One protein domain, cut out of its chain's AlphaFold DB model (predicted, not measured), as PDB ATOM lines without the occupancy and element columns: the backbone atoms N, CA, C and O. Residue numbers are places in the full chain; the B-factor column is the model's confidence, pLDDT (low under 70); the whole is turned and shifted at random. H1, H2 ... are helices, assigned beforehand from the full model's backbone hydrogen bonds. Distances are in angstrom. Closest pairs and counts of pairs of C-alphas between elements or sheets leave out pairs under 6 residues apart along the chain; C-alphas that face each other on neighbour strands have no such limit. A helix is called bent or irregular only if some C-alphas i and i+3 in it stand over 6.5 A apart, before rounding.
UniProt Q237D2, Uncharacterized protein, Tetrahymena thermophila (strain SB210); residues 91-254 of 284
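This is residues 91 to 254 of the 284 residues of an uncharacterized protein of Tetrahymena thermophila (strain SB210) (UniProt Q237D2). A long helical hairpin makes the main axis: the bent longest helix, H3, folds its first arm H3a back beside the long helix H2, while its second arm H3b turns off from H2 and opens a V with it. The short helix H1 crosses near the corner of this V, where it packs on H2 with residues 109 to 117 and on H3b with residues 102 to 109, and the far part of H3b sticks out with residues 232 to 249. The printed part has 164 residues with three named helices, in the order H1, H2, H3, and no named strand; the class is all helix. It is extended, with a radius of gyration of the C-alphas of 25.3 A, and elongated, spanning 86 by 45 by 31 A.

H3 holds residues 194 to 249 and by its hydrogen bonds was assigned as one helix, but it is bent: C-alphas 215 and 218 are 7.1 A apart. Its arm H3a, residues 194 to 215, begins at C-alpha 194 at (166.233, 345.262, 247.765) and is 31.6 A long from first to last C-alpha. The arm H3b, residues 218 to 249, is 44.6 A long and ends at C-alpha 249 at (169.628, 350.459, 177.045). H3b is itself irregular, with C-alphas 223 and 226 7.1 A apart, and has a kink of 42 degrees near residue 225. H2, residues 135 to 187, is 77.6 A long. H1, residues 99 to 118, is 28.6 A long and begins at C-alpha 99 at (177.605, 334.278, 216.009).

H3a and H3b stand at a steep tilt of 64 degrees. H2 and H3a form a helical hairpin, opposite ways at a steep tilt of 39 degrees; H2 touches H3a with residues 166 to 185 alone, and the closest C-alphas, of Gly 177 and Thr 205, are 4.0 A apart. H2, with residues 159 to 166 alone, and H3b, with residues 220 to 224 alone, only just touch, with 3 pairs of C-alphas within 8 A, the closest those of Val 162 and Val 220 at 6.9 A. H1 touches H3b with residues 102 to 109 alone, the same way at a steep tilt of 61 degrees; the closest C-alphas, of Lys 102 and Phe 221, are 6.1 A apart. H1 touches H2 with residues 109 to 117 alone, opposite ways at a steep tilt of 47 degrees; the closest C-alphas, of Asn 113 and Val 156, are 6.2 A apart. In H1, H2 and H3a every O i to N i+4 pair is within hydrogen-bond range; in H3b 26 of 28 are.

The two C-alphas farthest apart, of Gln 133 and Lys 191, are 87.4 A apart. The printed part has no cut. The link from H1 to H2, residues 119 to 134, is long, and that from H2 to H3 is short. Residues 131 to 137, of which 135 to 137 belong to H2, stand free, and so do residues 232 to 254, of which 232 to 249 belong to H3. The mean pLDDT of the printed part is 76.7; it is under 70 at residues 118 to 143, 145 to 147, 236, 239 and 245 to 254.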
ATOM      1  N   TYR A  91     173.140 320.231 219.638       77.69
ATOM      2  CA  TYR A  91     173.037 320.481 218.205       77.69
ATOM      3  C   TYR A  91     174.424 320.592 217.601       77.69
ATOM      4  O   TYR A  91     175.206 321.431 218.042       77.69
ATOM      5  N   GLU A  92     174.694 319.802 216.571       81.00
ATOM      6  CA  GLU A  92     175.893 319.965 215.765       81.00
ATOM      7  C   GLU A  92     175.630 321.005 214.661       81.00
ATOM      8  O   GLU A  92     174.749 320.787 213.820       81.00
ATOM      9  N   PRO A  93     176.337 322.152 214.662       82.94
ATOM     10  CA  PRO A  93     176.169 323.174 213.638       82.94
ATOM     11  C   PRO A  93     176.583 322.633 212.269       82.94
ATOM     12  O   PRO A  93     177.671 322.083 212.114       82.94
ATOM     13  N   LYS A  94     175.750 322.842 211.249       85.75
ATOM     14  CA  LYS A  94     176.074 322.465 209.863       85.75
ATOM     15  C   LYS A  94     176.973 323.490 209.185       85.75
ATOM     16  O   LYS A  94     177.708 323.151 208.263       85.75
ATOM     17  N   ASN A  95     176.895 324.745 209.624       78.00
ATOM     18  CA  ASN A  95     177.643 325.848 209.045       78.00
ATOM     19  C   ASN A  95     178.499 326.577 210.094       78.00
ATOM     20  O   ASN A  95     178.010 327.061 211.123       78.00
ATOM     21  N   ASN A  96     179.778 326.764 209.768       81.81
ATOM     22  CA  ASN A  96     180.798 327.320 210.666       81.81
ATOM     23  C   ASN A  96     180.847 328.863 210.700       81.81
ATOM     24  O   ASN A  96     181.915 329.456 210.834       81.81
ATOM     25  N   PHE A  97     179.704 329.545 210.592       75.56
ATOM     26  CA  PHE A  97     179.667 331.008 210.719       75.56
ATOM     27  C   PHE A  97     179.805 331.457 212.177       75.56
ATOM     28  O   PHE A  97     179.267 330.828 213.095       75.56
ATOM     29  N   SER A  98     180.461 332.603 212.382       79.25
ATOM     30  CA  SER A  98     180.486 333.268 213.687       79.25
ATOM     31  C   SER A  98     179.081 333.701 214.116       79.25
ATOM     32  O   SER A  98     178.219 334.007 213.289       79.25
ATOM     33  N   PHE A  99     178.867 333.811 215.428       74.56
ATOM     34  CA  PHE A  99     177.605 334.278 216.009       74.56
ATOM     35  C   PHE A  99     177.115 335.600 215.389       74.56
ATOM     36  O   PHE A  99     175.956 335.719 214.999       74.56
ATOM     37  N   SER A 100     178.014 336.582 215.232       73.31
ATOM     38  CA  SER A 100     177.672 337.883 214.643       73.31
ATOM     39  C   SER A 100     177.243 337.762 213.175       73.31
ATOM     40  O   SER A 100     176.276 338.401 212.764       73.31
ATOM     41  N   GLN A 101     177.914 336.918 212.384       75.06
ATOM     42  CA  GLN A 101     177.518 336.661 210.994       75.06
ATOM     43  C   GLN A 101     176.140 335.997 210.920       75.06
ATOM     44  O   GLN A 101     175.294 336.451 210.150       75.06
ATOM     45  N   LYS A 102     175.888 334.990 211.767       79.94
ATOM     46  CA  LYS A 102     174.583 334.318 211.863       79.94
ATOM     47  C   LYS A 102     173.473 335.325 212.167       79.94
ATOM     48  O   LYS A 102     172.473 335.365 211.458       79.94
ATOM     49  N   GLN A 103     173.681 336.218 213.137       77.06
ATOM     50  CA  GLN A 103     172.723 337.285 213.452       77.06
ATOM     51  C   GLN A 103     172.484 338.252 212.288       77.06
ATOM     52  O   GLN A 103     171.340 338.609 212.025       77.06
ATOM     53  N   LYS A 104     173.537 338.679 211.580       76.12
ATOM     54  CA  LYS A 104     173.399 339.586 210.427       76.12
ATOM     55  C   LYS A 104     172.562 338.962 209.313       76.12
ATOM     56  O   LYS A 104     171.674 339.627 208.791       76.12
ATOM     57  N   ILE A 105     172.815 337.694 208.990       77.56
ATOM     58  CA  ILE A 105     172.071 336.960 207.958       77.56
ATOM     59  C   ILE A 105     170.606 336.780 208.372       77.56
ATOM     60  O   ILE A 105     169.705 337.050 207.582       77.56
ATOM     61  N   LEU A 106     170.354 336.394 209.625       82.56
ATOM     62  CA  LEU A 106     168.994 336.264 210.155       82.56
ATOM     63  C   LEU A 106     168.233 337.597 210.130       82.56
ATOM     64  O   LEU A 106     167.081 337.641 209.704       82.56
ATOM     65  N   ASN A 107     168.886 338.692 210.524       78.44
ATOM     66  CA  ASN A 107     168.301 340.030 210.463       78.44
ATOM     67  C   ASN A 107     167.989 340.437 209.021       78.44
ATOM     68  O   ASN A 107     166.901 340.939 208.759       78.44
ATOM     69  N   TYR A 108     168.911 340.193 208.085       85.44
ATOM     70  CA  TYR A 108     168.679 340.437 206.663       85.44
ATOM     71  C   TYR A 108     167.430 339.704 206.165       85.44
ATOM     72  O   TYR A 108     166.556 340.337 205.577       85.44
ATOM     73  N   LEU A 109     167.307 338.404 206.456       80.19
ATOM     74  CA  LEU A 109     166.142 337.613 206.059       80.19
ATOM     75  C   LEU A 109     164.847 338.166 206.657       80.19
ATOM     76  O   LEU A 109     163.848 338.258 205.953       80.19
ATOM     77  N   TYR A 110     164.866 338.576 207.927       83.69
ATOM     78  CA  TYR A 110     163.700 339.170 208.579       83.69
ATOM     79  C   TYR A 110     163.284 340.495 207.929       83.69
ATOM     80  O   TYR A 110     162.109 340.693 207.623       83.69
ATOM     81  N   PHE A 111     164.238 341.395 207.674       80.50
ATOM     82  CA  PHE A 111     163.956 342.682 207.036       80.50
ATOM     83  C   PHE A 111     163.514 342.527 205.586       80.50
ATOM     84  O   PHE A 111     162.570 343.198 205.175       80.50
ATOM     85  N   ARG A 112     164.137 341.616 204.831       80.00
ATOM     86  CA  ARG A 112     163.708 341.285 203.471       80.00
ATOM     87  C   ARG A 112     162.290 340.728 203.480       80.00
ATOM     88  O   ARG A 112     161.453 341.237 202.756       80.00
ATOM     89  N   ASN A 113     161.988 339.776 204.362       82.00
ATOM     90  CA  ASN A 113     160.647 339.206 204.487       82.00
ATOM     91  C   ASN A 113     159.590 340.260 204.859       82.00
ATOM     92  O   ASN A 113     158.479 340.241 204.339       82.00
ATOM     93  N   LYS A 114     159.938 341.213 205.731       79.00
ATOM     94  CA  LYS A 114     159.066 342.343 206.061       79.00
ATOM     95  C   LYS A 114     158.837 343.257 204.851       79.00
ATOM     96  O   LYS A 114     157.695 343.593 204.564       79.00
ATOM     97  N   ALA A 115     159.898 343.618 204.130       77.25
ATOM     98  CA  ALA A 115     159.800 344.432 202.919       77.25
ATOM     99  C   ALA A 115     158.986 343.730 201.820       77.25
ATOM    100  O   ALA A 115     158.179 344.365 201.151       77.25
ATOM    101  N   ASP A 116     159.153 342.416 201.678       74.19
ATOM    102  CA  ASP A 116     158.398 341.568 200.760       74.19
ATOM    103  C   ASP A 116     156.890 341.585 201.086       74.19
ATOM    104  O   ASP A 116     156.066 341.644 200.177       74.19
ATOM    105  N   MET A 117     156.516 341.560 202.374       71.50
ATOM    106  CA  MET A 117     155.118 341.672 202.821       71.50
ATOM    107  C   MET A 117     154.531 343.077 202.627       71.50
ATOM    108  O   MET A 117     153.338 343.214 202.365       71.50
ATOM    109  N   GLU A 118     155.346 344.116 202.818       69.88
ATOM    110  CA  GLU A 118     154.935 345.521 202.695       69.88
ATOM    111  C   GLU A 118     154.898 345.991 201.237       69.88
ATOM    112  O   GLU A 118     154.183 346.940 200.917       69.88
ATOM    113  N   SER A 119     155.636 345.328 200.343       62.31
ATOM    114  CA  SER A 119     155.547 345.563 198.910       62.31
ATOM    115  C   SER A 119     154.196 345.034 198.419       62.31
ATOM    116  O   SER A 119     153.973 343.822 198.455       62.31
ATOM    117  N   PRO A 120     153.266 345.895 197.964       50.69
ATOM    118  CA  PRO A 120     152.031 345.422 197.362       50.69
ATOM    119  C   PRO A 120     152.425 344.629 196.121       50.69
ATOM    120  O   PRO A 120     152.851 345.202 195.116       50.69
ATOM    121  N   LEU A 121     152.367 343.299 196.207       54.09
ATOM    122  CA  LEU A 121     152.753 342.455 195.091       54.09
ATOM    123  C   LEU A 121     151.944 342.873 193.863       54.09
ATOM    124  O   LEU A 121     150.713 342.809 193.848       54.09
ATOM    125  N   LYS A 122     152.697 343.299 192.842       50.34
ATOM    126  CA  LYS A 122     152.318 343.556 191.452       50.34
ATOM    127  C   LYS A 122     151.755 342.286 190.793       50.34
ATOM    128  O   LYS A 122     152.236 341.865 189.747       50.34
ATOM    129  N   TYR A 123     150.735 341.657 191.363       48.34
ATOM    130  CA  TYR A 123     149.897 340.734 190.613       48.34
ATOM    131  C   TYR A 123     148.916 341.596 189.832       48.34
ATOM    132  O   TYR A 123     147.805 341.873 190.281       48.34
ATOM    133  N   LYS A 124     149.361 342.099 188.675       43.25
ATOM    134  CA  LYS A 124     148.425 342.630 187.686       43.25
ATOM    135  C   LYS A 124     147.506 341.474 187.323       43.25
ATOM    136  O   LYS A 124     147.943 340.511 186.702       43.25
ATOM    137  N   SER A 125     146.253 341.562 187.749       40.78
ATOM    138  CA  SER A 125     145.207 340.672 187.285       40.78
ATOM    139  C   SER A 125     145.118 340.839 185.767       40.78
ATOM    140  O   SER A 125     144.675 341.886 185.288       40.78
ATOM    141  N   ALA A 126     145.604 339.858 185.013       44.69
ATOM    142  CA  ALA A 126     145.537 339.843 183.559       44.69
ATOM    143  C   ALA A 126     144.101 339.512 183.115       44.69
ATOM    144  O   ALA A 126     143.846 338.484 182.510       44.69
ATOM    145  N   TYR A 127     143.133 340.365 183.459       41.31
ATOM    146  CA  TYR A 127     141.787 340.308 182.893       41.31
ATOM    147  C   TYR A 127     141.751 341.209 181.658       41.31
ATOM    148  O   TYR A 127     141.309 342.353 181.716       41.31
ATOM    149  N   GLY A 128     142.268 340.700 180.543       40.25
ATOM    150  CA  GLY A 128     142.042 341.249 179.206       40.25
ATOM    151  C   GLY A 128     141.647 340.092 178.303       40.25
ATOM    152  O   GLY A 128     142.355 339.098 178.310       40.25
ATOM    153  N   GLY A 129     140.492 340.186 177.634       47.47
ATOM    154  CA  GLY A 129     139.823 339.091 176.918       47.47
ATOM    155  C   GLY A 129     140.743 338.258 176.025       47.47
ATOM    156  O   GLY A 129     141.535 338.806 175.265       47.47
ATOM    157  N   ILE A 130     140.621 336.937 176.141       47.22
ATOM    158  CA  ILE A 130     141.489 335.957 175.491       47.22
ATOM    159  C   ILE A 130     140.626 334.997 174.660       47.22
ATOM    160  O   ILE A 130     139.650 334.450 175.178       47.22
ATOM    161  N   GLU A 131     140.979 334.819 173.384       50.62
ATOM    162  CA  GLU A 131     140.370 333.862 172.446       50.62
ATOM    163  C   GLU A 131     140.724 332.400 172.810       50.62
ATOM    164  O   GLU A 131     141.727 332.125 173.466       50.62
ATOM    165  N   GLU A 132     139.898 331.429 172.395       50.91
ATOM    166  CA  GLU A 132     139.910 330.034 172.890       50.91
ATOM    167  C   GLU A 132     141.256 329.280 172.785       50.91
ATOM    168  O   GLU A 132     141.494 328.378 173.592       50.91
ATOM    169  N   GLN A 133     142.159 329.640 171.864       47.31
ATOM    170  CA  GLN A 133     143.491 329.014 171.748       47.31
ATOM    171  C   GLN A 133     144.485 329.463 172.832       47.31
ATOM    172  O   GLN A 133     145.336 328.678 173.254       47.31
ATOM    173  N   ASP A 134     144.326 330.671 173.360       52.50
ATOM    174  CA  ASP A 134     145.184 331.232 174.405       52.50
ATOM    175  C   ASP A 134     144.682 330.873 175.818       52.50
ATOM    176  O   ASP A 134     145.358 331.125 176.816       52.50
ATOM    177  N   MET A 135     143.529 330.202 175.935       55.56
ATOM    178  CA  MET A 135     142.955 329.779 177.218       55.56
ATOM    179  C   MET A 135     143.847 328.762 177.958       55.56
ATOM    180  O   MET A 135     143.917 328.776 179.190       55.56
ATOM    181  N   TYR A 136     144.562 327.892 177.230       54.91
ATOM    182  CA  TYR A 136     145.504 326.940 177.831       54.91
ATOM    183  C   TYR A 136     146.765 327.639 178.352       54.91
ATOM    184  O   TYR A 136     147.187 327.384 179.478       54.91
ATOM    185  N   ILE A 137     147.329 328.570 177.575       58.59
ATOM    186  CA  ILE A 137     148.484 329.379 177.991       58.59
ATOM    187  C   ILE A 137     148.092 330.248 179.190       58.59
ATOM    188  O   ILE A 137     148.771 330.219 180.211       58.59
ATOM    189  N   TYR A 138     146.923 330.886 179.143       58.28
ATOM    190  CA  TYR A 138     146.360 331.675 180.236       58.28
ATOM    191  C   TYR A 138     146.108 330.858 181.512       58.28
ATOM    192  O   TYR A 138     146.388 331.309 182.623       58.28
ATOM    193  N   THR A 139     145.589 329.632 181.398       64.56
ATOM    194  CA  THR A 139     145.409 328.756 182.569       64.56
ATOM    195  C   THR A 139     146.740 328.247 183.115       64.56
ATOM    196  O   THR A 139     146.870 328.107 184.335       64.56
ATOM    197  N   LEU A 140     147.742 328.017 182.262       62.84
ATOM    198  CA  LEU A 140     149.096 327.670 182.688       62.84
ATOM    199  C   LEU A 140     149.772 328.845 183.408       62.84
ATOM    200  O   LEU A 140     150.301 328.660 184.501       62.84
ATOM    201  N   GLU A 141     149.691 330.055 182.855       66.56
ATOM    202  CA  GLU A 141     150.208 331.288 183.455       66.56
ATOM    203  C   GLU A 141     149.544 331.578 184.799       66.56
ATOM    204  O   GLU A 141     150.238 331.816 185.788       66.56
ATOM    205  N   ASN A 142     148.218 331.456 184.890       66.81
ATOM    206  CA  ASN A 142     147.494 331.601 186.154       66.81
ATOM    207  C   ASN A 142     147.894 330.538 187.185       66.81
ATOM    208  O   ASN A 142     148.027 330.842 188.372       66.81
ATOM    209  N   ARG A 143     148.135 329.290 186.760       64.12
ATOM    210  CA  ARG A 143     148.655 328.239 187.649       64.12
ATOM    211  C   ARG A 143     150.073 328.545 188.114       64.12
ATOM    212  O   ARG A 143     150.360 328.377 189.296       64.12
ATOM    213  N   ILE A 144     150.947 329.017 187.226       70.50
ATOM    214  CA  ILE A 144     152.319 329.414 187.561       70.50
ATOM    215  C   ILE A 144     152.301 330.586 188.549       70.50
ATOM    216  O   ILE A 144     152.976 330.525 189.577       70.50
ATOM    217  N   GLN A 145     151.482 331.612 188.303       69.38
ATOM    218  CA  GLN A 145     151.292 332.737 189.221       69.38
ATOM    219  C   GLN A 145     150.745 332.275 190.578       69.38
ATOM    220  O   GLN A 145     151.261 332.688 191.617       69.38
ATOM    221  N   GLY A 146     149.768 331.364 190.588       65.44
ATOM    222  CA  GLY A 146     149.228 330.765 191.810       65.44
ATOM    223  C   GLY A 146     150.274 329.978 192.606       65.44
ATOM    224  O   GLY A 146     150.377 330.140 193.821       65.44
ATOM    225  N   ILE A 147     151.105 329.177 191.932       69.75
ATOM    226  CA  ILE A 147     152.208 328.433 192.559       69.75
ATOM    227  C   ILE A 147     153.262 329.393 193.119       69.75
ATOM    228  O   ILE A 147     153.761 329.173 194.223       69.75
ATOM    229  N   ASN A 148     153.606 330.452 192.389       70.62
ATOM    230  CA  ASN A 148     154.582 331.443 192.840       70.62
ATOM    231  C   ASN A 148     154.077 332.213 194.062       70.62
ATOM    232  O   ASN A 148     154.831 332.383 195.022       70.62
ATOM    233  N   LYS A 149     152.790 332.574 194.083       73.00
ATOM    234  CA  LYS A 149     152.142 333.160 195.258       73.00
ATOM    235  C   LYS A 149     152.163 332.205 196.453       73.00
ATOM    236  O   LYS A 149     152.587 332.596 197.532       73.00
ATOM    237  N   LEU A 150     151.810 330.936 196.255       71.31
ATOM    238  CA  LEU A 150     151.841 329.937 197.327       71.31
ATOM    239  C   LEU A 150     153.261 329.733 197.887       71.31
ATOM    240  O   LEU A 150     153.454 329.635 199.097       71.31
ATOM    241  N   LYS A 151     154.277 329.674 197.016       75.75
ATOM    242  CA  LYS A 151     155.690 329.581 197.425       75.75
ATOM    243  C   LYS A 151     156.118 330.796 198.247       75.75
ATOM    244  O   LYS A 151     156.826 330.630 199.240       75.75
ATOM    245  N   PHE A 152     155.684 331.984 197.837       78.94
ATOM    246  CA  PHE A 152     155.925 333.225 198.559       78.94
ATOM    247  C   PHE A 152     155.280 333.198 199.952       78.94
ATOM    248  O   PHE A 152     155.984 333.362 200.949       78.94
ATOM    249  N   ASP A 153     153.987 332.883 200.032       75.44
ATOM    250  CA  ASP A 153     153.241 332.819 201.293       75.44
ATOM    251  C   ASP A 153     153.865 331.797 202.263       75.44
ATOM    252  O   ASP A 153     154.063 332.084 203.446       75.44
ATOM    253  N   ASN A 154     154.274 330.628 201.754       79.75
ATOM    254  CA  ASN A 154     154.958 329.600 202.543       79.75
ATOM    255  C   ASN A 154     156.311 330.076 203.090       79.75
ATOM    256  O   ASN A 154     156.629 329.809 204.250       79.75
ATOM    257  N   ARG A 155     157.109 330.791 202.282       83.62
ATOM    258  CA  ARG A 155     158.383 331.376 202.735       83.62
ATOM    259  C   ARG A 155     158.140 332.369 203.869       83.62
ATOM    260  O   ARG A 155     158.799 332.274 204.905       83.62
ATOM    261  N   VAL A 156     157.196 333.291 203.677       81.94
ATOM    262  CA  VAL A 156     156.863 334.325 204.663       81.94
ATOM    263  C   VAL A 156     156.427 333.693 205.980       81.94
ATOM    264  O   VAL A 156     156.947 334.048 207.043       81.94
ATOM    265  N   LEU A 157     155.508 332.729 205.909       83.25
ATOM    266  CA  LEU A 157     154.993 332.022 207.075       83.25
ATOM    267  C   LEU A 157     156.108 331.283 207.819       83.25
ATOM    268  O   LEU A 157     156.196 331.390 209.041       83.25
ATOM    269  N   TYR A 158     156.980 330.581 207.095       86.38
ATOM    270  CA  TYR A 158     158.084 329.831 207.685       86.38
ATOM    271  C   TYR A 158     159.073 330.739 208.428       86.38
ATOM    272  O   TYR A 158     159.378 330.487 209.594       86.38
ATOM    273  N   ILE A 159     159.523 331.837 207.806       84.94
ATOM    274  CA  ILE A 159     160.433 332.800 208.452       84.94
ATOM    275  C   ILE A 159     159.793 333.373 209.727       84.94
ATOM    276  O   ILE A 159     160.443 333.444 210.772       84.94
ATOM    277  N   ASN A 160     158.502 333.716 209.675       83.75
ATOM    278  CA  ASN A 160     157.773 334.229 210.836       83.75
ATOM    279  C   ASN A 160     157.651 333.187 211.959       83.75
ATOM    280  O   ASN A 160     157.854 333.517 213.128       83.75
ATOM    281  N   GLN A 161     157.364 331.926 211.629       84.88
ATOM    282  CA  GLN A 161     157.297 330.835 212.609       84.88
ATOM    283  C   GLN A 161     158.653 330.582 213.276       84.88
ATOM    284  O   GLN A 161     158.715 330.407 214.496       84.88
ATOM    285  N   VAL A 162     159.749 330.621 212.513       86.69
ATOM    286  CA  VAL A 162     161.105 330.478 213.060       86.69
ATOM    287  C   VAL A 162     161.452 331.651 213.985       86.69
ATOM    288  O   VAL A 162     161.954 331.427 215.089       86.69
ATOM    289  N   ALA A 163     161.110 332.887 213.611       84.81
ATOM    290  CA  ALA A 163     161.305 334.057 214.471       84.81
ATOM    291  C   ALA A 163     160.494 333.959 215.780       84.81
ATOM    292  O   ALA A 163     161.007 334.236 216.869       84.81
ATOM    293  N   GLN A 164     159.242 333.496 215.707       84.06
ATOM    294  CA  GLN A 164     158.430 333.224 216.897       84.06
ATOM    295  C   GLN A 164     159.049 332.132 217.776       84.06
ATOM    296  O   GLN A 164     159.057 332.266 219.000       84.06
ATOM    297  N   CYS A 165     159.599 331.075 217.174       87.25
ATOM    298  CA  CYS A 165     160.307 330.022 217.895       87.25
ATOM    299  C   CYS A 165     161.525 330.582 218.645       87.25
ATOM    300  O   CYS A 165     161.654 330.364 219.850       87.25
ATOM    301  N   GLN A 166     162.359 331.390 217.983       85.69
ATOM    302  CA  GLN A 166     163.509 332.050 218.608       85.69
ATOM    303  C   GLN A 166     163.087 332.936 219.792       85.69
ATOM    304  O   GLN A 166     163.705 332.884 220.859       85.69
ATOM    305  N   ASN A 167     162.005 333.706 219.644       86.06
ATOM    306  CA  ASN A 167     161.468 334.528 220.729       86.06
ATOM    307  C   ASN A 167     161.002 333.682 221.919       86.06
ATOM    308  O   ASN A 167     161.309 334.021 223.062       86.06
ATOM    309  N   ARG A 168     160.324 332.554 221.671       85.81
ATOM    310  CA  ARG A 168     159.912 331.614 222.729       85.81
ATOM    311  C   ARG A 168     161.112 331.001 223.449       85.81
ATOM    312  O   ARG A 168     161.102 330.926 224.674       85.81
ATOM    313  N   ILE A 169     162.164 330.620 222.722       85.75
ATOM    314  CA  ILE A 169     163.399 330.093 223.322       85.75
ATOM    315  C   ILE A 169     164.047 331.144 224.229       85.75
ATOM    316  O   ILE A 169     164.408 330.845 225.369       85.75
ATOM    317  N   ARG A 170     164.151 332.392 223.759       84.56
ATOM    318  CA  ARG A 170     164.701 333.497 224.554       84.56
ATOM    319  C   ARG A 170     163.857 333.777 225.799       84.56
ATOM    320  O   ARG A 170     164.416 333.974 226.874       84.56
ATOM    321  N   PHE A 171     162.533 333.743 225.663       87.81
ATOM    322  CA  PHE A 171     161.593 333.921 226.768       87.81
ATOM    323  C   PHE A 171     161.721 332.816 227.826       87.81
ATOM    324  O   PHE A 171     161.814 333.113 229.014       87.81
ATOM    325  N   ASN A 172     161.856 331.555 227.408       87.38
ATOM    326  CA  ASN A 172     162.167 330.454 228.322       87.38
ATOM    327  C   ASN A 172     163.512 330.669 229.034       87.38
ATOM    328  O   ASN A 172     163.611 330.457 230.240       87.38
ATOM    329  N   GLY A 173     164.534 331.151 228.319       88.25
ATOM    330  CA  GLY A 173     165.815 331.536 228.917       88.25
ATOM    331  C   GLY A 173     165.683 332.624 229.988       88.25
ATOM    332  O   GLY A 173     166.331 332.542 231.032       88.25
ATOM    333  N   PHE A 174     164.808 333.611 229.775       90.50
ATOM    334  CA  PHE A 174     164.504 334.636 230.776       90.50
ATOM    335  C   PHE A 174     163.883 334.036 232.042       90.50
ATOM    336  O   PHE A 174     164.330 334.366 233.139       90.50
ATOM    337  N   PHE A 175     162.924 333.115 231.914       90.75
ATOM    338  CA  PHE A 175     162.340 332.439 233.078       90.75
ATOM    339  C   PHE A 175     163.362 331.639 233.875       90.75
ATOM    340  O   PHE A 175     163.361 331.709 235.103       90.75
ATOM    341  N   TRP A 176     164.271 330.933 233.201       89.38
ATOM    342  CA  TRP A 176     165.358 330.232 233.882       89.38
ATOM    343  C   TRP A 176     166.280 331.192 234.639       89.38
ATOM    344  O   TRP A 176     166.679 330.899 235.765       89.38
ATOM    345  N   GLY A 177     166.558 332.368 234.073       90.56
ATOM    346  CA  GLY A 177     167.289 333.428 234.769       90.56
ATOM    347  C   GLY A 177     166.552 333.956 236.008       90.56
ATOM    348  O   GLY A 177     167.161 334.120 237.066       90.56
ATOM    349  N   ILE A 178     165.235 334.158 235.919       92.25
ATOM    350  CA  ILE A 178     164.395 334.563 237.062       92.25
ATOM    351  C   ILE A 178     164.392 333.481 238.149       92.25
ATOM    352  O   ILE A 178     164.513 333.793 239.338       92.25
ATOM    353  N   PHE A 179     164.286 332.211 237.758       92.19
ATOM    354  CA  PHE A 179     164.316 331.080 238.680       92.19
ATOM    355  C   PHE A 179     165.663 330.989 239.411       92.19
ATOM    356  O   PHE A 179     165.692 330.928 240.642       92.19
ATOM    357  N   ALA A 180     166.779 331.091 238.681       90.38
ATOM    358  CA  ALA A 180     168.118 331.124 239.266       90.38
ATOM    359  C   ALA A 180     168.283 332.295 240.249       90.38
ATOM    360  O   ALA A 180     168.771 332.110 241.366       90.38
ATOM    361  N   SER A 181     167.795 333.487 239.883       91.62
ATOM    362  CA  SER A 181     167.816 334.641 240.785       91.62
ATOM    363  C   SER A 181     166.990 334.405 242.049       91.62
ATOM    364  O   SER A 181     167.434 334.743 243.144       91.62
ATOM    365  N   SER A 182     165.814 333.785 241.925       90.31
ATOM    366  CA  SER A 182     164.943 333.465 243.065       90.31
ATOM    367  C   SER A 182     165.642 332.549 244.075       90.31
ATOM    368  O   SER A 182     165.570 332.790 245.283       90.31
ATOM    369  N   ILE A 183     166.398 331.555 243.593       90.69
ATOM    370  CA  ILE A 183     167.223 330.691 244.449       90.69
ATOM    371  C   ILE A 183     168.292 331.523 245.165       90.69
ATOM    372  O   ILE A 183     168.407 331.447 246.391       90.69
ATOM    373  N   CYS A 184     169.039 332.362 244.438       88.69
ATOM    374  CA  CYS A 184     170.068 333.233 245.020       88.69
ATOM    375  C   CYS A 184     169.497 334.240 246.032       88.69
ATOM    376  O   CYS A 184     170.144 334.555 247.035       88.69
ATOM    377  N   TRP A 185     168.279 334.730 245.791       89.56
ATOM    378  CA  TRP A 185     167.560 335.646 246.671       89.56
ATOM    379  C   TRP A 185     167.259 334.998 248.024       89.56
ATOM    380  O   TRP A 185     167.494 335.618 249.066       89.56
ATOM    381  N   GLY A 186     166.754 333.760 248.010       84.56
ATOM    382  CA  GLY A 186     166.379 333.010 249.212       84.56
ATOM    383  C   GLY A 186     167.565 332.475 250.019       84.56
ATOM    384  O   GLY A 186     167.470 332.363 251.240       84.56
ATOM    385  N   THR A 187     168.687 332.193 249.355       88.44
ATOM    386  CA  THR A 187     169.869 331.552 249.958       88.44
ATOM    387  C   THR A 187     170.928 332.576 250.371       88.44
ATOM    388  O   THR A 187     171.093 332.867 251.555       88.44
ATOM    389  N   PHE A 188     171.622 333.171 249.401       84.75
ATOM    390  CA  PHE A 188     172.822 333.980 249.631       84.75
ATOM    391  C   PHE A 188     172.517 335.453 249.908       84.75
ATOM    392  O   PHE A 188     173.197 336.109 250.695       84.75
ATOM    393  N   MET A 189     171.472 335.995 249.280       87.12
ATOM    394  CA  MET A 189     171.190 337.431 249.316       87.12
ATOM    395  C   MET A 189     170.182 337.833 250.395       87.12
ATOM    396  O   MET A 189     169.800 339.000 250.449       87.12
ATOM    397  N   ARG A 190     169.754 336.931 251.290       87.56
ATOM    398  CA  ARG A 190     168.637 337.166 252.229       87.56
ATOM    399  C   ARG A 190     168.701 338.528 252.940       87.56
ATOM    400  O   ARG A 190     167.705 339.253 252.925       87.56
ATOM    401  N   LYS A 191     169.871 338.905 253.473       91.56
ATOM    402  CA  LYS A 191     170.106 340.148 254.243       91.56
ATOM    403  C   LYS A 191     170.550 341.370 253.414       91.56
ATOM    404  O   LYS A 191     170.826 342.416 253.987       91.56
ATOM    405  N   GLN A 192     170.655 341.259 252.091       92.19
ATOM    406  CA  GLN A 192     171.081 342.372 251.230       92.19
ATOM    407  C   GLN A 192     169.931 343.346 250.930       92.19
ATOM    408  O   GLN A 192     168.754 343.006 251.082       92.19
ATOM    409  N   SER A 193     170.269 344.556 250.471       94.31
ATOM    410  CA  SER A 193     169.280 345.575 250.096       94.31
ATOM    411  C   SER A 193     168.442 345.149 248.886       94.31
ATOM    412  O   SER A 193     168.920 344.453 247.990       94.31
ATOM    413  N   ILE A 194     167.185 345.603 248.837       92.38
ATOM    414  CA  ILE A 194     166.233 345.262 247.765       92.38
ATOM    415  C   ILE A 194     166.778 345.661 246.386       92.38
ATOM    416  O   ILE A 194     166.699 344.870 245.450       92.38
ATOM    417  N   ILE A 195     167.412 346.833 246.277       93.94
ATOM    418  CA  ILE A 195     167.989 347.336 245.018       93.94
ATOM    419  C   ILE A 195     169.005 346.343 244.441       93.94
ATOM    420  O   ILE A 195     168.911 345.974 243.273       93.94
ATOM    421  N   ARG A 196     169.932 345.834 245.268       90.25
ATOM    422  CA  ARG A 196     170.938 344.852 244.821       90.25
ATOM    423  C   ARG A 196     170.290 343.574 244.297       90.25
ATOM    424  O   ARG A 196     170.743 343.021 243.299       90.25
ATOM    425  N   LYS A 197     169.213 343.123 244.940       90.69
ATOM    426  CA  LYS A 197     168.482 341.915 244.541       90.69
ATOM    427  C   LYS A 197     167.760 342.088 243.205       90.69
ATOM    428  O   LYS A 197     167.792 341.185 242.369       90.69
ATOM    429  N   VAL A 198     167.167 343.259 242.970       92.56
ATOM    430  CA  VAL A 198     166.538 343.598 241.685       92.56
ATOM    431  C   VAL A 198     167.582 343.655 240.568       92.56
ATOM    432  O   VAL A 198     167.403 342.995 239.546       92.56
ATOM    433  N   CYS A 199     168.705 344.354 240.771       93.25
ATOM    434  CA  CYS A 199     169.792 344.415 239.783       93.25
ATOM    435  C   CYS A 199     170.339 343.023 239.435       93.25
ATOM    436  O   CYS A 199     170.545 342.704 238.262       93.25
ATOM    437  N   LEU A 200     170.532 342.173 240.446       90.19
ATOM    438  CA  LEU A 200     170.980 340.799 240.246       90.19
ATOM    439  C   LEU A 200     169.951 339.980 239.450       90.19
ATOM    440  O   LEU A 200     170.320 339.260 238.526       90.19
ATOM    441  N   THR A 201     168.660 340.143 239.749       92.31
ATOM    442  CA  THR A 201     167.572 339.470 239.022       92.31
ATOM    443  C   THR A 201     167.539 339.866 237.556       92.31
ATOM    444  O   THR A 201     167.462 338.992 236.692       92.31
ATOM    445  N   LEU A 202     167.656 341.160 237.256       92.69
ATOM    446  CA  LEU A 202     167.743 341.645 235.879       92.69
ATOM    447  C   LEU A 202     168.958 341.055 235.154       92.69
ATOM    448  O   LEU A 202     168.838 340.610 234.014       92.69
ATOM    449  N   THR A 203     170.100 340.981 235.839       92.62
ATOM    450  CA  THR A 203     171.339 340.418 235.288       92.62
ATOM    451  C   THR A 203     171.176 338.935 234.953       92.62
ATOM    452  O   THR A 203     171.427 338.538 233.817       92.62
ATOM    453  N   PHE A 204     170.682 338.118 235.889       92.06
ATOM    454  CA  PHE A 204     170.437 336.693 235.639       92.06
ATOM    455  C   PHE A 204     169.395 336.456 234.553       92.06
ATOM    456  O   PHE A 204     169.587 335.583 233.710       92.06
ATOM    457  N   THR A 205     168.323 337.250 234.538       92.06
ATOM    458  CA  THR A 205     167.305 337.192 233.483       92.06
ATOM    459  C   THR A 205     167.954 337.427 232.122       92.06
ATOM    460  O   THR A 205     167.807 336.611 231.217       92.06
ATOM    461  N   HIS A 206     168.746 338.493 231.984       91.00
ATOM    462  CA  HIS A 206     169.403 338.824 230.724       91.00
ATOM    463  C   HIS A 206     170.416 337.756 230.287       91.00
ATOM    464  O   HIS A 206     170.399 337.338 229.127       91.00
ATOM    465  N   ILE A 207     171.253 337.275 231.211       90.75
ATOM    466  CA  ILE A 207     172.227 336.203 230.955       90.75
ATOM    467  C   ILE A 207     171.509 334.922 230.519       90.75
ATOM    468  O   ILE A 207     171.888 334.329 229.513       90.75
ATOM    469  N   GLY A 208     170.436 334.525 231.208       88.12
ATOM    470  CA  GLY A 208     169.649 333.341 230.859       88.12
ATOM    471  C   GLY A 208     169.077 333.419 229.442       88.12
ATOM    472  O   GLY A 208     169.210 332.480 228.657       88.12
ATOM    473  N   GLY A 209     168.524 334.576 229.065       86.19
ATOM    474  CA  GLY A 209     168.053 334.804 227.699       86.19
ATOM    475  C   GLY A 209     169.167 334.811 226.653       86.19
ATOM    476  O   GLY A 209     168.971 334.287 225.556       86.19
ATOM    477  N   GLN A 210     170.339 335.373 226.970       85.94
ATOM    478  CA  GLN A 210     171.490 335.349 226.064       85.94
ATOM    479  C   GLN A 210     172.034 333.936 225.863       85.94
ATOM    480  O   GLN A 210     172.265 333.549 224.722       85.94
ATOM    481  N   ILE A 211     172.173 333.148 226.930       86.12
ATOM    482  CA  ILE A 211     172.622 331.753 226.845       86.12
ATOM    483  C   ILE A 211     171.638 330.938 226.004       86.12
ATOM    484  O   ILE A 211     172.057 330.228 225.091       86.12
ATOM    485  N   ALA A 212     170.332 331.073 226.250       86.00
ATOM    486  CA  ALA A 212     169.312 330.382 225.463       86.00
ATOM    487  C   ALA A 212     169.359 330.783 223.978       86.00
ATOM    488  O   ALA A 212     169.271 329.926 223.097       86.00
ATOM    489  N   SER A 213     169.559 332.072 223.688       83.25
ATOM    490  CA  SER A 213     169.737 332.549 222.316       83.25
ATOM    491  C   SER A 213     171.017 332.007 221.680       83.25
ATOM    492  O   SER A 213     170.991 331.648 220.510       83.25
ATOM    493  N   TYR A 214     172.122 331.937 222.421       82.25
ATOM    494  CA  TYR A 214     173.400 331.437 221.913       82.25
ATOM    495  C   TYR A 214     173.339 329.942 221.602       82.25
ATOM    496  O   TYR A 214     173.772 329.520 220.540       82.25
ATOM    497  N   ARG A 215     172.717 329.140 222.473       81.38
ATOM    498  CA  ARG A 215     172.586 327.687 222.255       81.38
ATOM    499  C   ARG A 215     171.639 327.318 221.114       81.38
ATOM    500  O   ARG A 215     171.723 326.214 220.592       81.38
ATOM    501  N   SER A 216     170.716 328.207 220.752       84.62
ATOM    502  CA  SER A 216     169.714 327.948 219.711       84.62
ATOM    503  C   SER A 216     170.014 328.619 218.375       84.62
ATOM    504  O   SER A 216     169.390 328.258 217.377       84.62
ATOM    505  N   ILE A 217     170.960 329.566 218.326       85.94
ATOM    506  CA  ILE A 217     171.221 330.341 217.110       85.94
ATOM    507  C   ILE A 217     171.645 329.459 215.942       85.94
ATOM    508  O   ILE A 217     171.231 329.729 214.823       85.94
ATOM    509  N   ASP A 218     172.404 328.393 216.191       86.75
ATOM    510  CA  ASP A 218     172.878 327.498 215.139       86.75
ATOM    511  C   ASP A 218     171.712 326.751 214.494       86.75
ATOM    512  O   ASP A 218     171.602 326.721 213.273       86.75
ATOM    513  N   ARG A 219     170.755 326.276 215.303       86.62
ATOM    514  CA  ARG A 219     169.519 325.645 214.812       86.62
ATOM    515  C   ARG A 219     168.678 326.596 213.971       86.62
ATOM    516  O   ARG A 219     168.146 326.203 212.936       86.62
ATOM    517  N   VAL A 220     168.521 327.831 214.445       87.69
ATOM    518  CA  VAL A 220     167.734 328.868 213.762       87.69
ATOM    519  C   VAL A 220     168.422 329.309 212.472       87.69
ATOM    520  O   VAL A 220     167.769 329.507 211.453       87.69
ATOM    521  N   PHE A 221     169.744 329.445 212.501       87.75
ATOM    522  CA  PHE A 221     170.535 329.814 211.341       87.75
ATOM    523  C   PHE A 221     170.493 328.723 210.275       87.75
ATOM    524  O   PHE A 221     170.110 329.000 209.144       87.75
ATOM    525  N   ASP A 222     170.816 327.482 210.629       86.44
ATOM    526  CA  ASP A 222     170.900 326.378 209.672       86.44
ATOM    527  C   ASP A 222     169.541 326.048 209.033       86.44
ATOM    528  O   ASP A 222     169.493 325.565 207.901       86.44
ATOM    529  N   SER A 223     168.428 326.342 209.714       87.31
ATOM    530  CA  SER A 223     167.078 326.164 209.166       87.31
ATOM    531  C   SER A 223     166.677 327.242 208.149       87.31
ATOM    532  O   SER A 223     165.825 326.989 207.295       87.31
ATOM    533  N   LEU A 224     167.288 328.428 208.226       87.19
ATOM    534  CA  LEU A 224     167.015 329.582 207.364       87.19
ATOM    535  C   LEU A 224     168.106 329.822 206.312       87.19
ATOM    536  O   LEU A 224     167.855 330.467 205.294       87.19
ATOM    537  N   TYR A 225     169.299 329.266 206.510       87.88
ATOM    538  CA  TYR A 225     170.440 329.429 205.616       87.88
ATOM    539  C   TYR A 225     170.164 329.010 204.158       87.88
ATOM    540  O   TYR A 225     170.548 329.755 203.257       87.88
ATOM    541  N   PRO A 226     169.424 327.918 203.866       87.62
ATOM    542  CA  PRO A 226     169.071 327.581 202.485       87.62
ATOM    543  C   PRO A 226     168.215 328.646 201.787       87.62
ATOM    544  O   PRO A 226     168.279 328.782 200.568       87.62
ATOM    545  N   ILE A 227     167.400 329.398 202.537       85.62
ATOM    546  CA  ILE A 227     166.611 330.509 201.987       85.62
ATOM    547  C   ILE A 227     167.537 331.678 201.660       85.62
ATOM    548  O   ILE A 227     167.429 332.247 200.579       85.62
ATOM    549  N   PHE A 228     168.485 331.981 202.551       85.06
ATOM    550  CA  PHE A 228     169.505 332.996 202.297       85.06
ATOM    551  C   PHE A 228     170.334 332.694 201.045       85.06
ATOM    552  O   PHE A 228     170.554 333.597 200.249       85.06
ATOM    553  N   LEU A 229     170.752 331.441 200.840       82.50
ATOM    554  CA  LEU A 229     171.493 331.054 199.635       82.50
ATOM    555  C   LEU A 229     170.689 331.326 198.360       82.50
ATOM    556  O   LEU A 229     171.198 331.973 197.456       82.50
ATOM    557  N   LYS A 230     169.406 330.942 198.320       82.19
ATOM    558  CA  LYS A 230     168.534 331.243 197.168       82.19
ATOM    559  C   LYS A 230     168.386 332.744 196.926       82.19
ATOM    560  O   LYS A 230     168.426 333.198 195.788       82.19
ATOM    561  N   ASP A 231     168.209 333.502 198.002       77.19
ATOM    562  CA  ASP A 231     168.086 334.959 197.977       77.19
ATOM    563  C   ASP A 231     169.363 335.643 197.464       77.19
ATOM    564  O   ASP A 231     169.275 336.686 196.811       77.19
ATOM    565  N   TYR A 232     170.524 335.061 197.775       75.69
ATOM    566  CA  TYR A 232     171.845 335.500 197.341       75.69
ATOM    567  C   TYR A 232     172.093 335.150 195.872       75.69
ATOM    568  O   TYR A 232     172.454 336.031 195.100       75.69
ATOM    569  N   ASP A 233     171.813 333.914 195.458       75.88
ATOM    570  CA  ASP A 233     171.962 333.471 194.067       75.88
ATOM    571  C   ASP A 233     171.080 334.303 193.124       75.88
ATOM    572  O   ASP A 233     171.548 334.784 192.091       75.88
ATOM    573  N   GLN A 234     169.827 334.559 193.518       76.06
ATOM    574  CA  GLN A 234     168.913 335.406 192.749       76.06
ATOM    575  C   GLN A 234     169.457 336.830 192.584       76.06
ATOM    576  O   GLN A 234     169.340 337.409 191.509       76.06
ATOM    577  N   PHE A 235     170.094 337.385 193.618       72.69
ATOM    578  CA  PHE A 235     170.691 338.716 193.538       72.69
ATOM    579  C   PHE A 235     171.800 338.793 192.478       72.69
ATOM    580  O   PHE A 235     171.860 339.784 191.754       72.69
ATOM    581  N   PHE A 236     172.654 337.769 192.342       69.56
ATOM    582  CA  PHE A 236     173.675 337.757 191.284       69.56
ATOM    583  C   PHE A 236     173.066 337.676 189.893       69.56
ATOM    584  O   PHE A 236     173.521 338.388 189.001       69.56
ATOM    585  N   ILE A 237     172.035 336.848 189.725       73.88
ATOM    586  CA  ILE A 237     171.315 336.723 188.454       73.88
ATOM    587  C   ILE A 237     170.689 338.070 188.072       73.88
ATOM    588  O   ILE A 237     170.883 338.549 186.957       73.88
ATOM    589  N   ASP A 238     169.991 338.715 189.008       70.62
ATOM    590  CA  ASP A 238     169.347 340.012 188.782       70.62
ATOM    591  C   ASP A 238     170.380 341.108 188.477       70.62
ATOM    592  O   ASP A 238     170.161 341.959 187.615       70.62
ATOM    593  N   GLU A 239     171.530 341.089 189.151       68.88
ATOM    594  CA  GLU A 239     172.611 342.045 188.921       68.88
ATOM    595  C   GLU A 239     173.298 341.845 187.565       68.88
ATOM    596  O   GLU A 239     173.635 342.816 186.887       68.88
ATOM    597  N   GLU A 240     173.494 340.596 187.145       73.38
ATOM    598  CA  GLU A 240     174.018 340.278 185.818       73.38
ATOM    599  C   GLU A 240     173.047 340.728 184.720       73.38
ATOM    600  O   GLU A 240     173.470 341.341 183.737       73.38
ATOM    601  N   ASN A 241     171.746 340.499 184.914       74.69
ATOM    602  CA  ASN A 241     170.707 340.959 183.996       74.69
ATOM    603  C   ASN A 241     170.653 342.488 183.928       74.69
ATOM    604  O   ASN A 241     170.664 343.032 182.831       74.69
ATOM    605  N   ARG A 242     170.724 343.197 185.064       70.25
ATOM    606  CA  ARG A 242     170.808 344.669 185.076       70.25
ATOM    607  C   ARG A 242     172.020 345.190 184.315       70.25
ATOM    608  O   ARG A 242     171.911 346.182 183.606       70.25
ATOM    609  N   LYS A 243     173.180 344.542 184.437       71.75
ATOM    610  CA  LYS A 243     174.381 344.934 183.680       71.75
ATOM    611  C   LYS A 243     174.199 344.743 182.176       71.75
ATOM    612  O   LYS A 243     174.641 345.603 181.421       71.75
ATOM    613  N   LYS A 244     173.544 343.659 181.752       72.19
ATOM    614  CA  LYS A 244     173.199 343.415 180.341       72.19
ATOM    615  C   LYS A 244     172.177 344.435 179.839       72.19
ATOM    616  O   LYS A 244     172.424 345.080 178.832       72.19
ATOM    617  N   GLU A 245     171.116 344.687 180.599       69.50
ATOM    618  CA  GLU A 245     170.099 345.693 180.273       69.50
ATOM    619  C   GLU A 245     170.679 347.111 180.219       69.50
ATOM    620  O   GLU A 245     170.328 347.877 179.332       69.50
ATOM    621  N   HIS A 246     171.599 347.482 181.112       61.12
ATOM    622  CA  HIS A 246     172.288 348.774 181.039       61.12
ATOM    623  C   HIS A 246     173.267 348.857 179.861       61.12
ATOM    624  O   HIS A 246     173.428 349.942 179.301       61.12
ATOM    625  N   ALA A 247     173.884 347.741 179.463       56.72
ATOM    626  CA  ALA A 247     174.693 347.661 178.249       56.72
ATOM    627  C   ALA A 247     173.842 347.736 176.965       56.72
ATOM    628  O   ALA A 247     174.331 348.199 175.941       56.72
ATOM    629  N   GLU A 248     172.576 347.314 177.020       57.12
ATOM    630  CA  GLU A 248     171.636 347.339 175.891       57.12
ATOM    631  C   GLU A 248     170.812 348.642 175.813       57.12
ATOM    632  O   GLU A 248     170.549 349.146 174.723       57.12
ATOM    633  N   ALA A 249     170.424 349.228 176.952       55.59
ATOM    634  CA  ALA A 249     169.628 350.459 177.045       55.59
ATOM    635  C   ALA A 249     170.483 351.734 176.973       55.59
ATOM    636  O   ALA A 249     170.014 352.786 176.535       55.59
ATOM    637  N   GLY A 250     171.744 351.655 177.396       47.53
ATOM    638  CA  GLY A 250     172.736 352.685 177.154       47.53
ATOM    639  C   GLY A 250     173.458 352.379 175.856       47.53
ATOM    640  O   GLY A 250     174.431 351.636 175.870       47.53
ATOM    641  N   GLY A 251     173.028 352.988 174.749       45.53
ATOM    642  CA  GLY A 251     173.798 353.057 173.504       45.53
ATOM    643  C   GLY A 251     175.091 353.867 173.663       45.53
ATOM    644  O   GLY A 251     175.323 354.820 172.925       45.53
ATOM    645  N   ILE A 252     175.925 353.521 174.641       48.91
ATOM    646  CA  ILE A 252     177.308 353.955 174.723       48.91
ATOM    647  C   ILE A 252     178.036 353.037 173.756       48.91
ATOM    648  O   ILE A 252     178.218 351.848 174.024       48.91
ATOM    649  N   LYS A 253     178.384 353.585 172.588       55.81
ATOM    650  CA  LYS A 253     179.220 352.894 171.609       55.81
ATOM    651  C   LYS A 253     180.414 352.323 172.363       55.81
ATOM    652  O   LYS A 253     181.102 353.060 173.064       55.81
ATOM    653  N   THR A 254     180.636 351.020 172.228       53.75
ATOM    654  CA  THR A 254     181.759 350.258 172.798       53.75
ATOM    655  C   THR A 254     183.102 350.989 172.671       53.75
ATOM    656  O   THR A 254     183.964 350.854 173.535       53.75
TER     657      THR A 254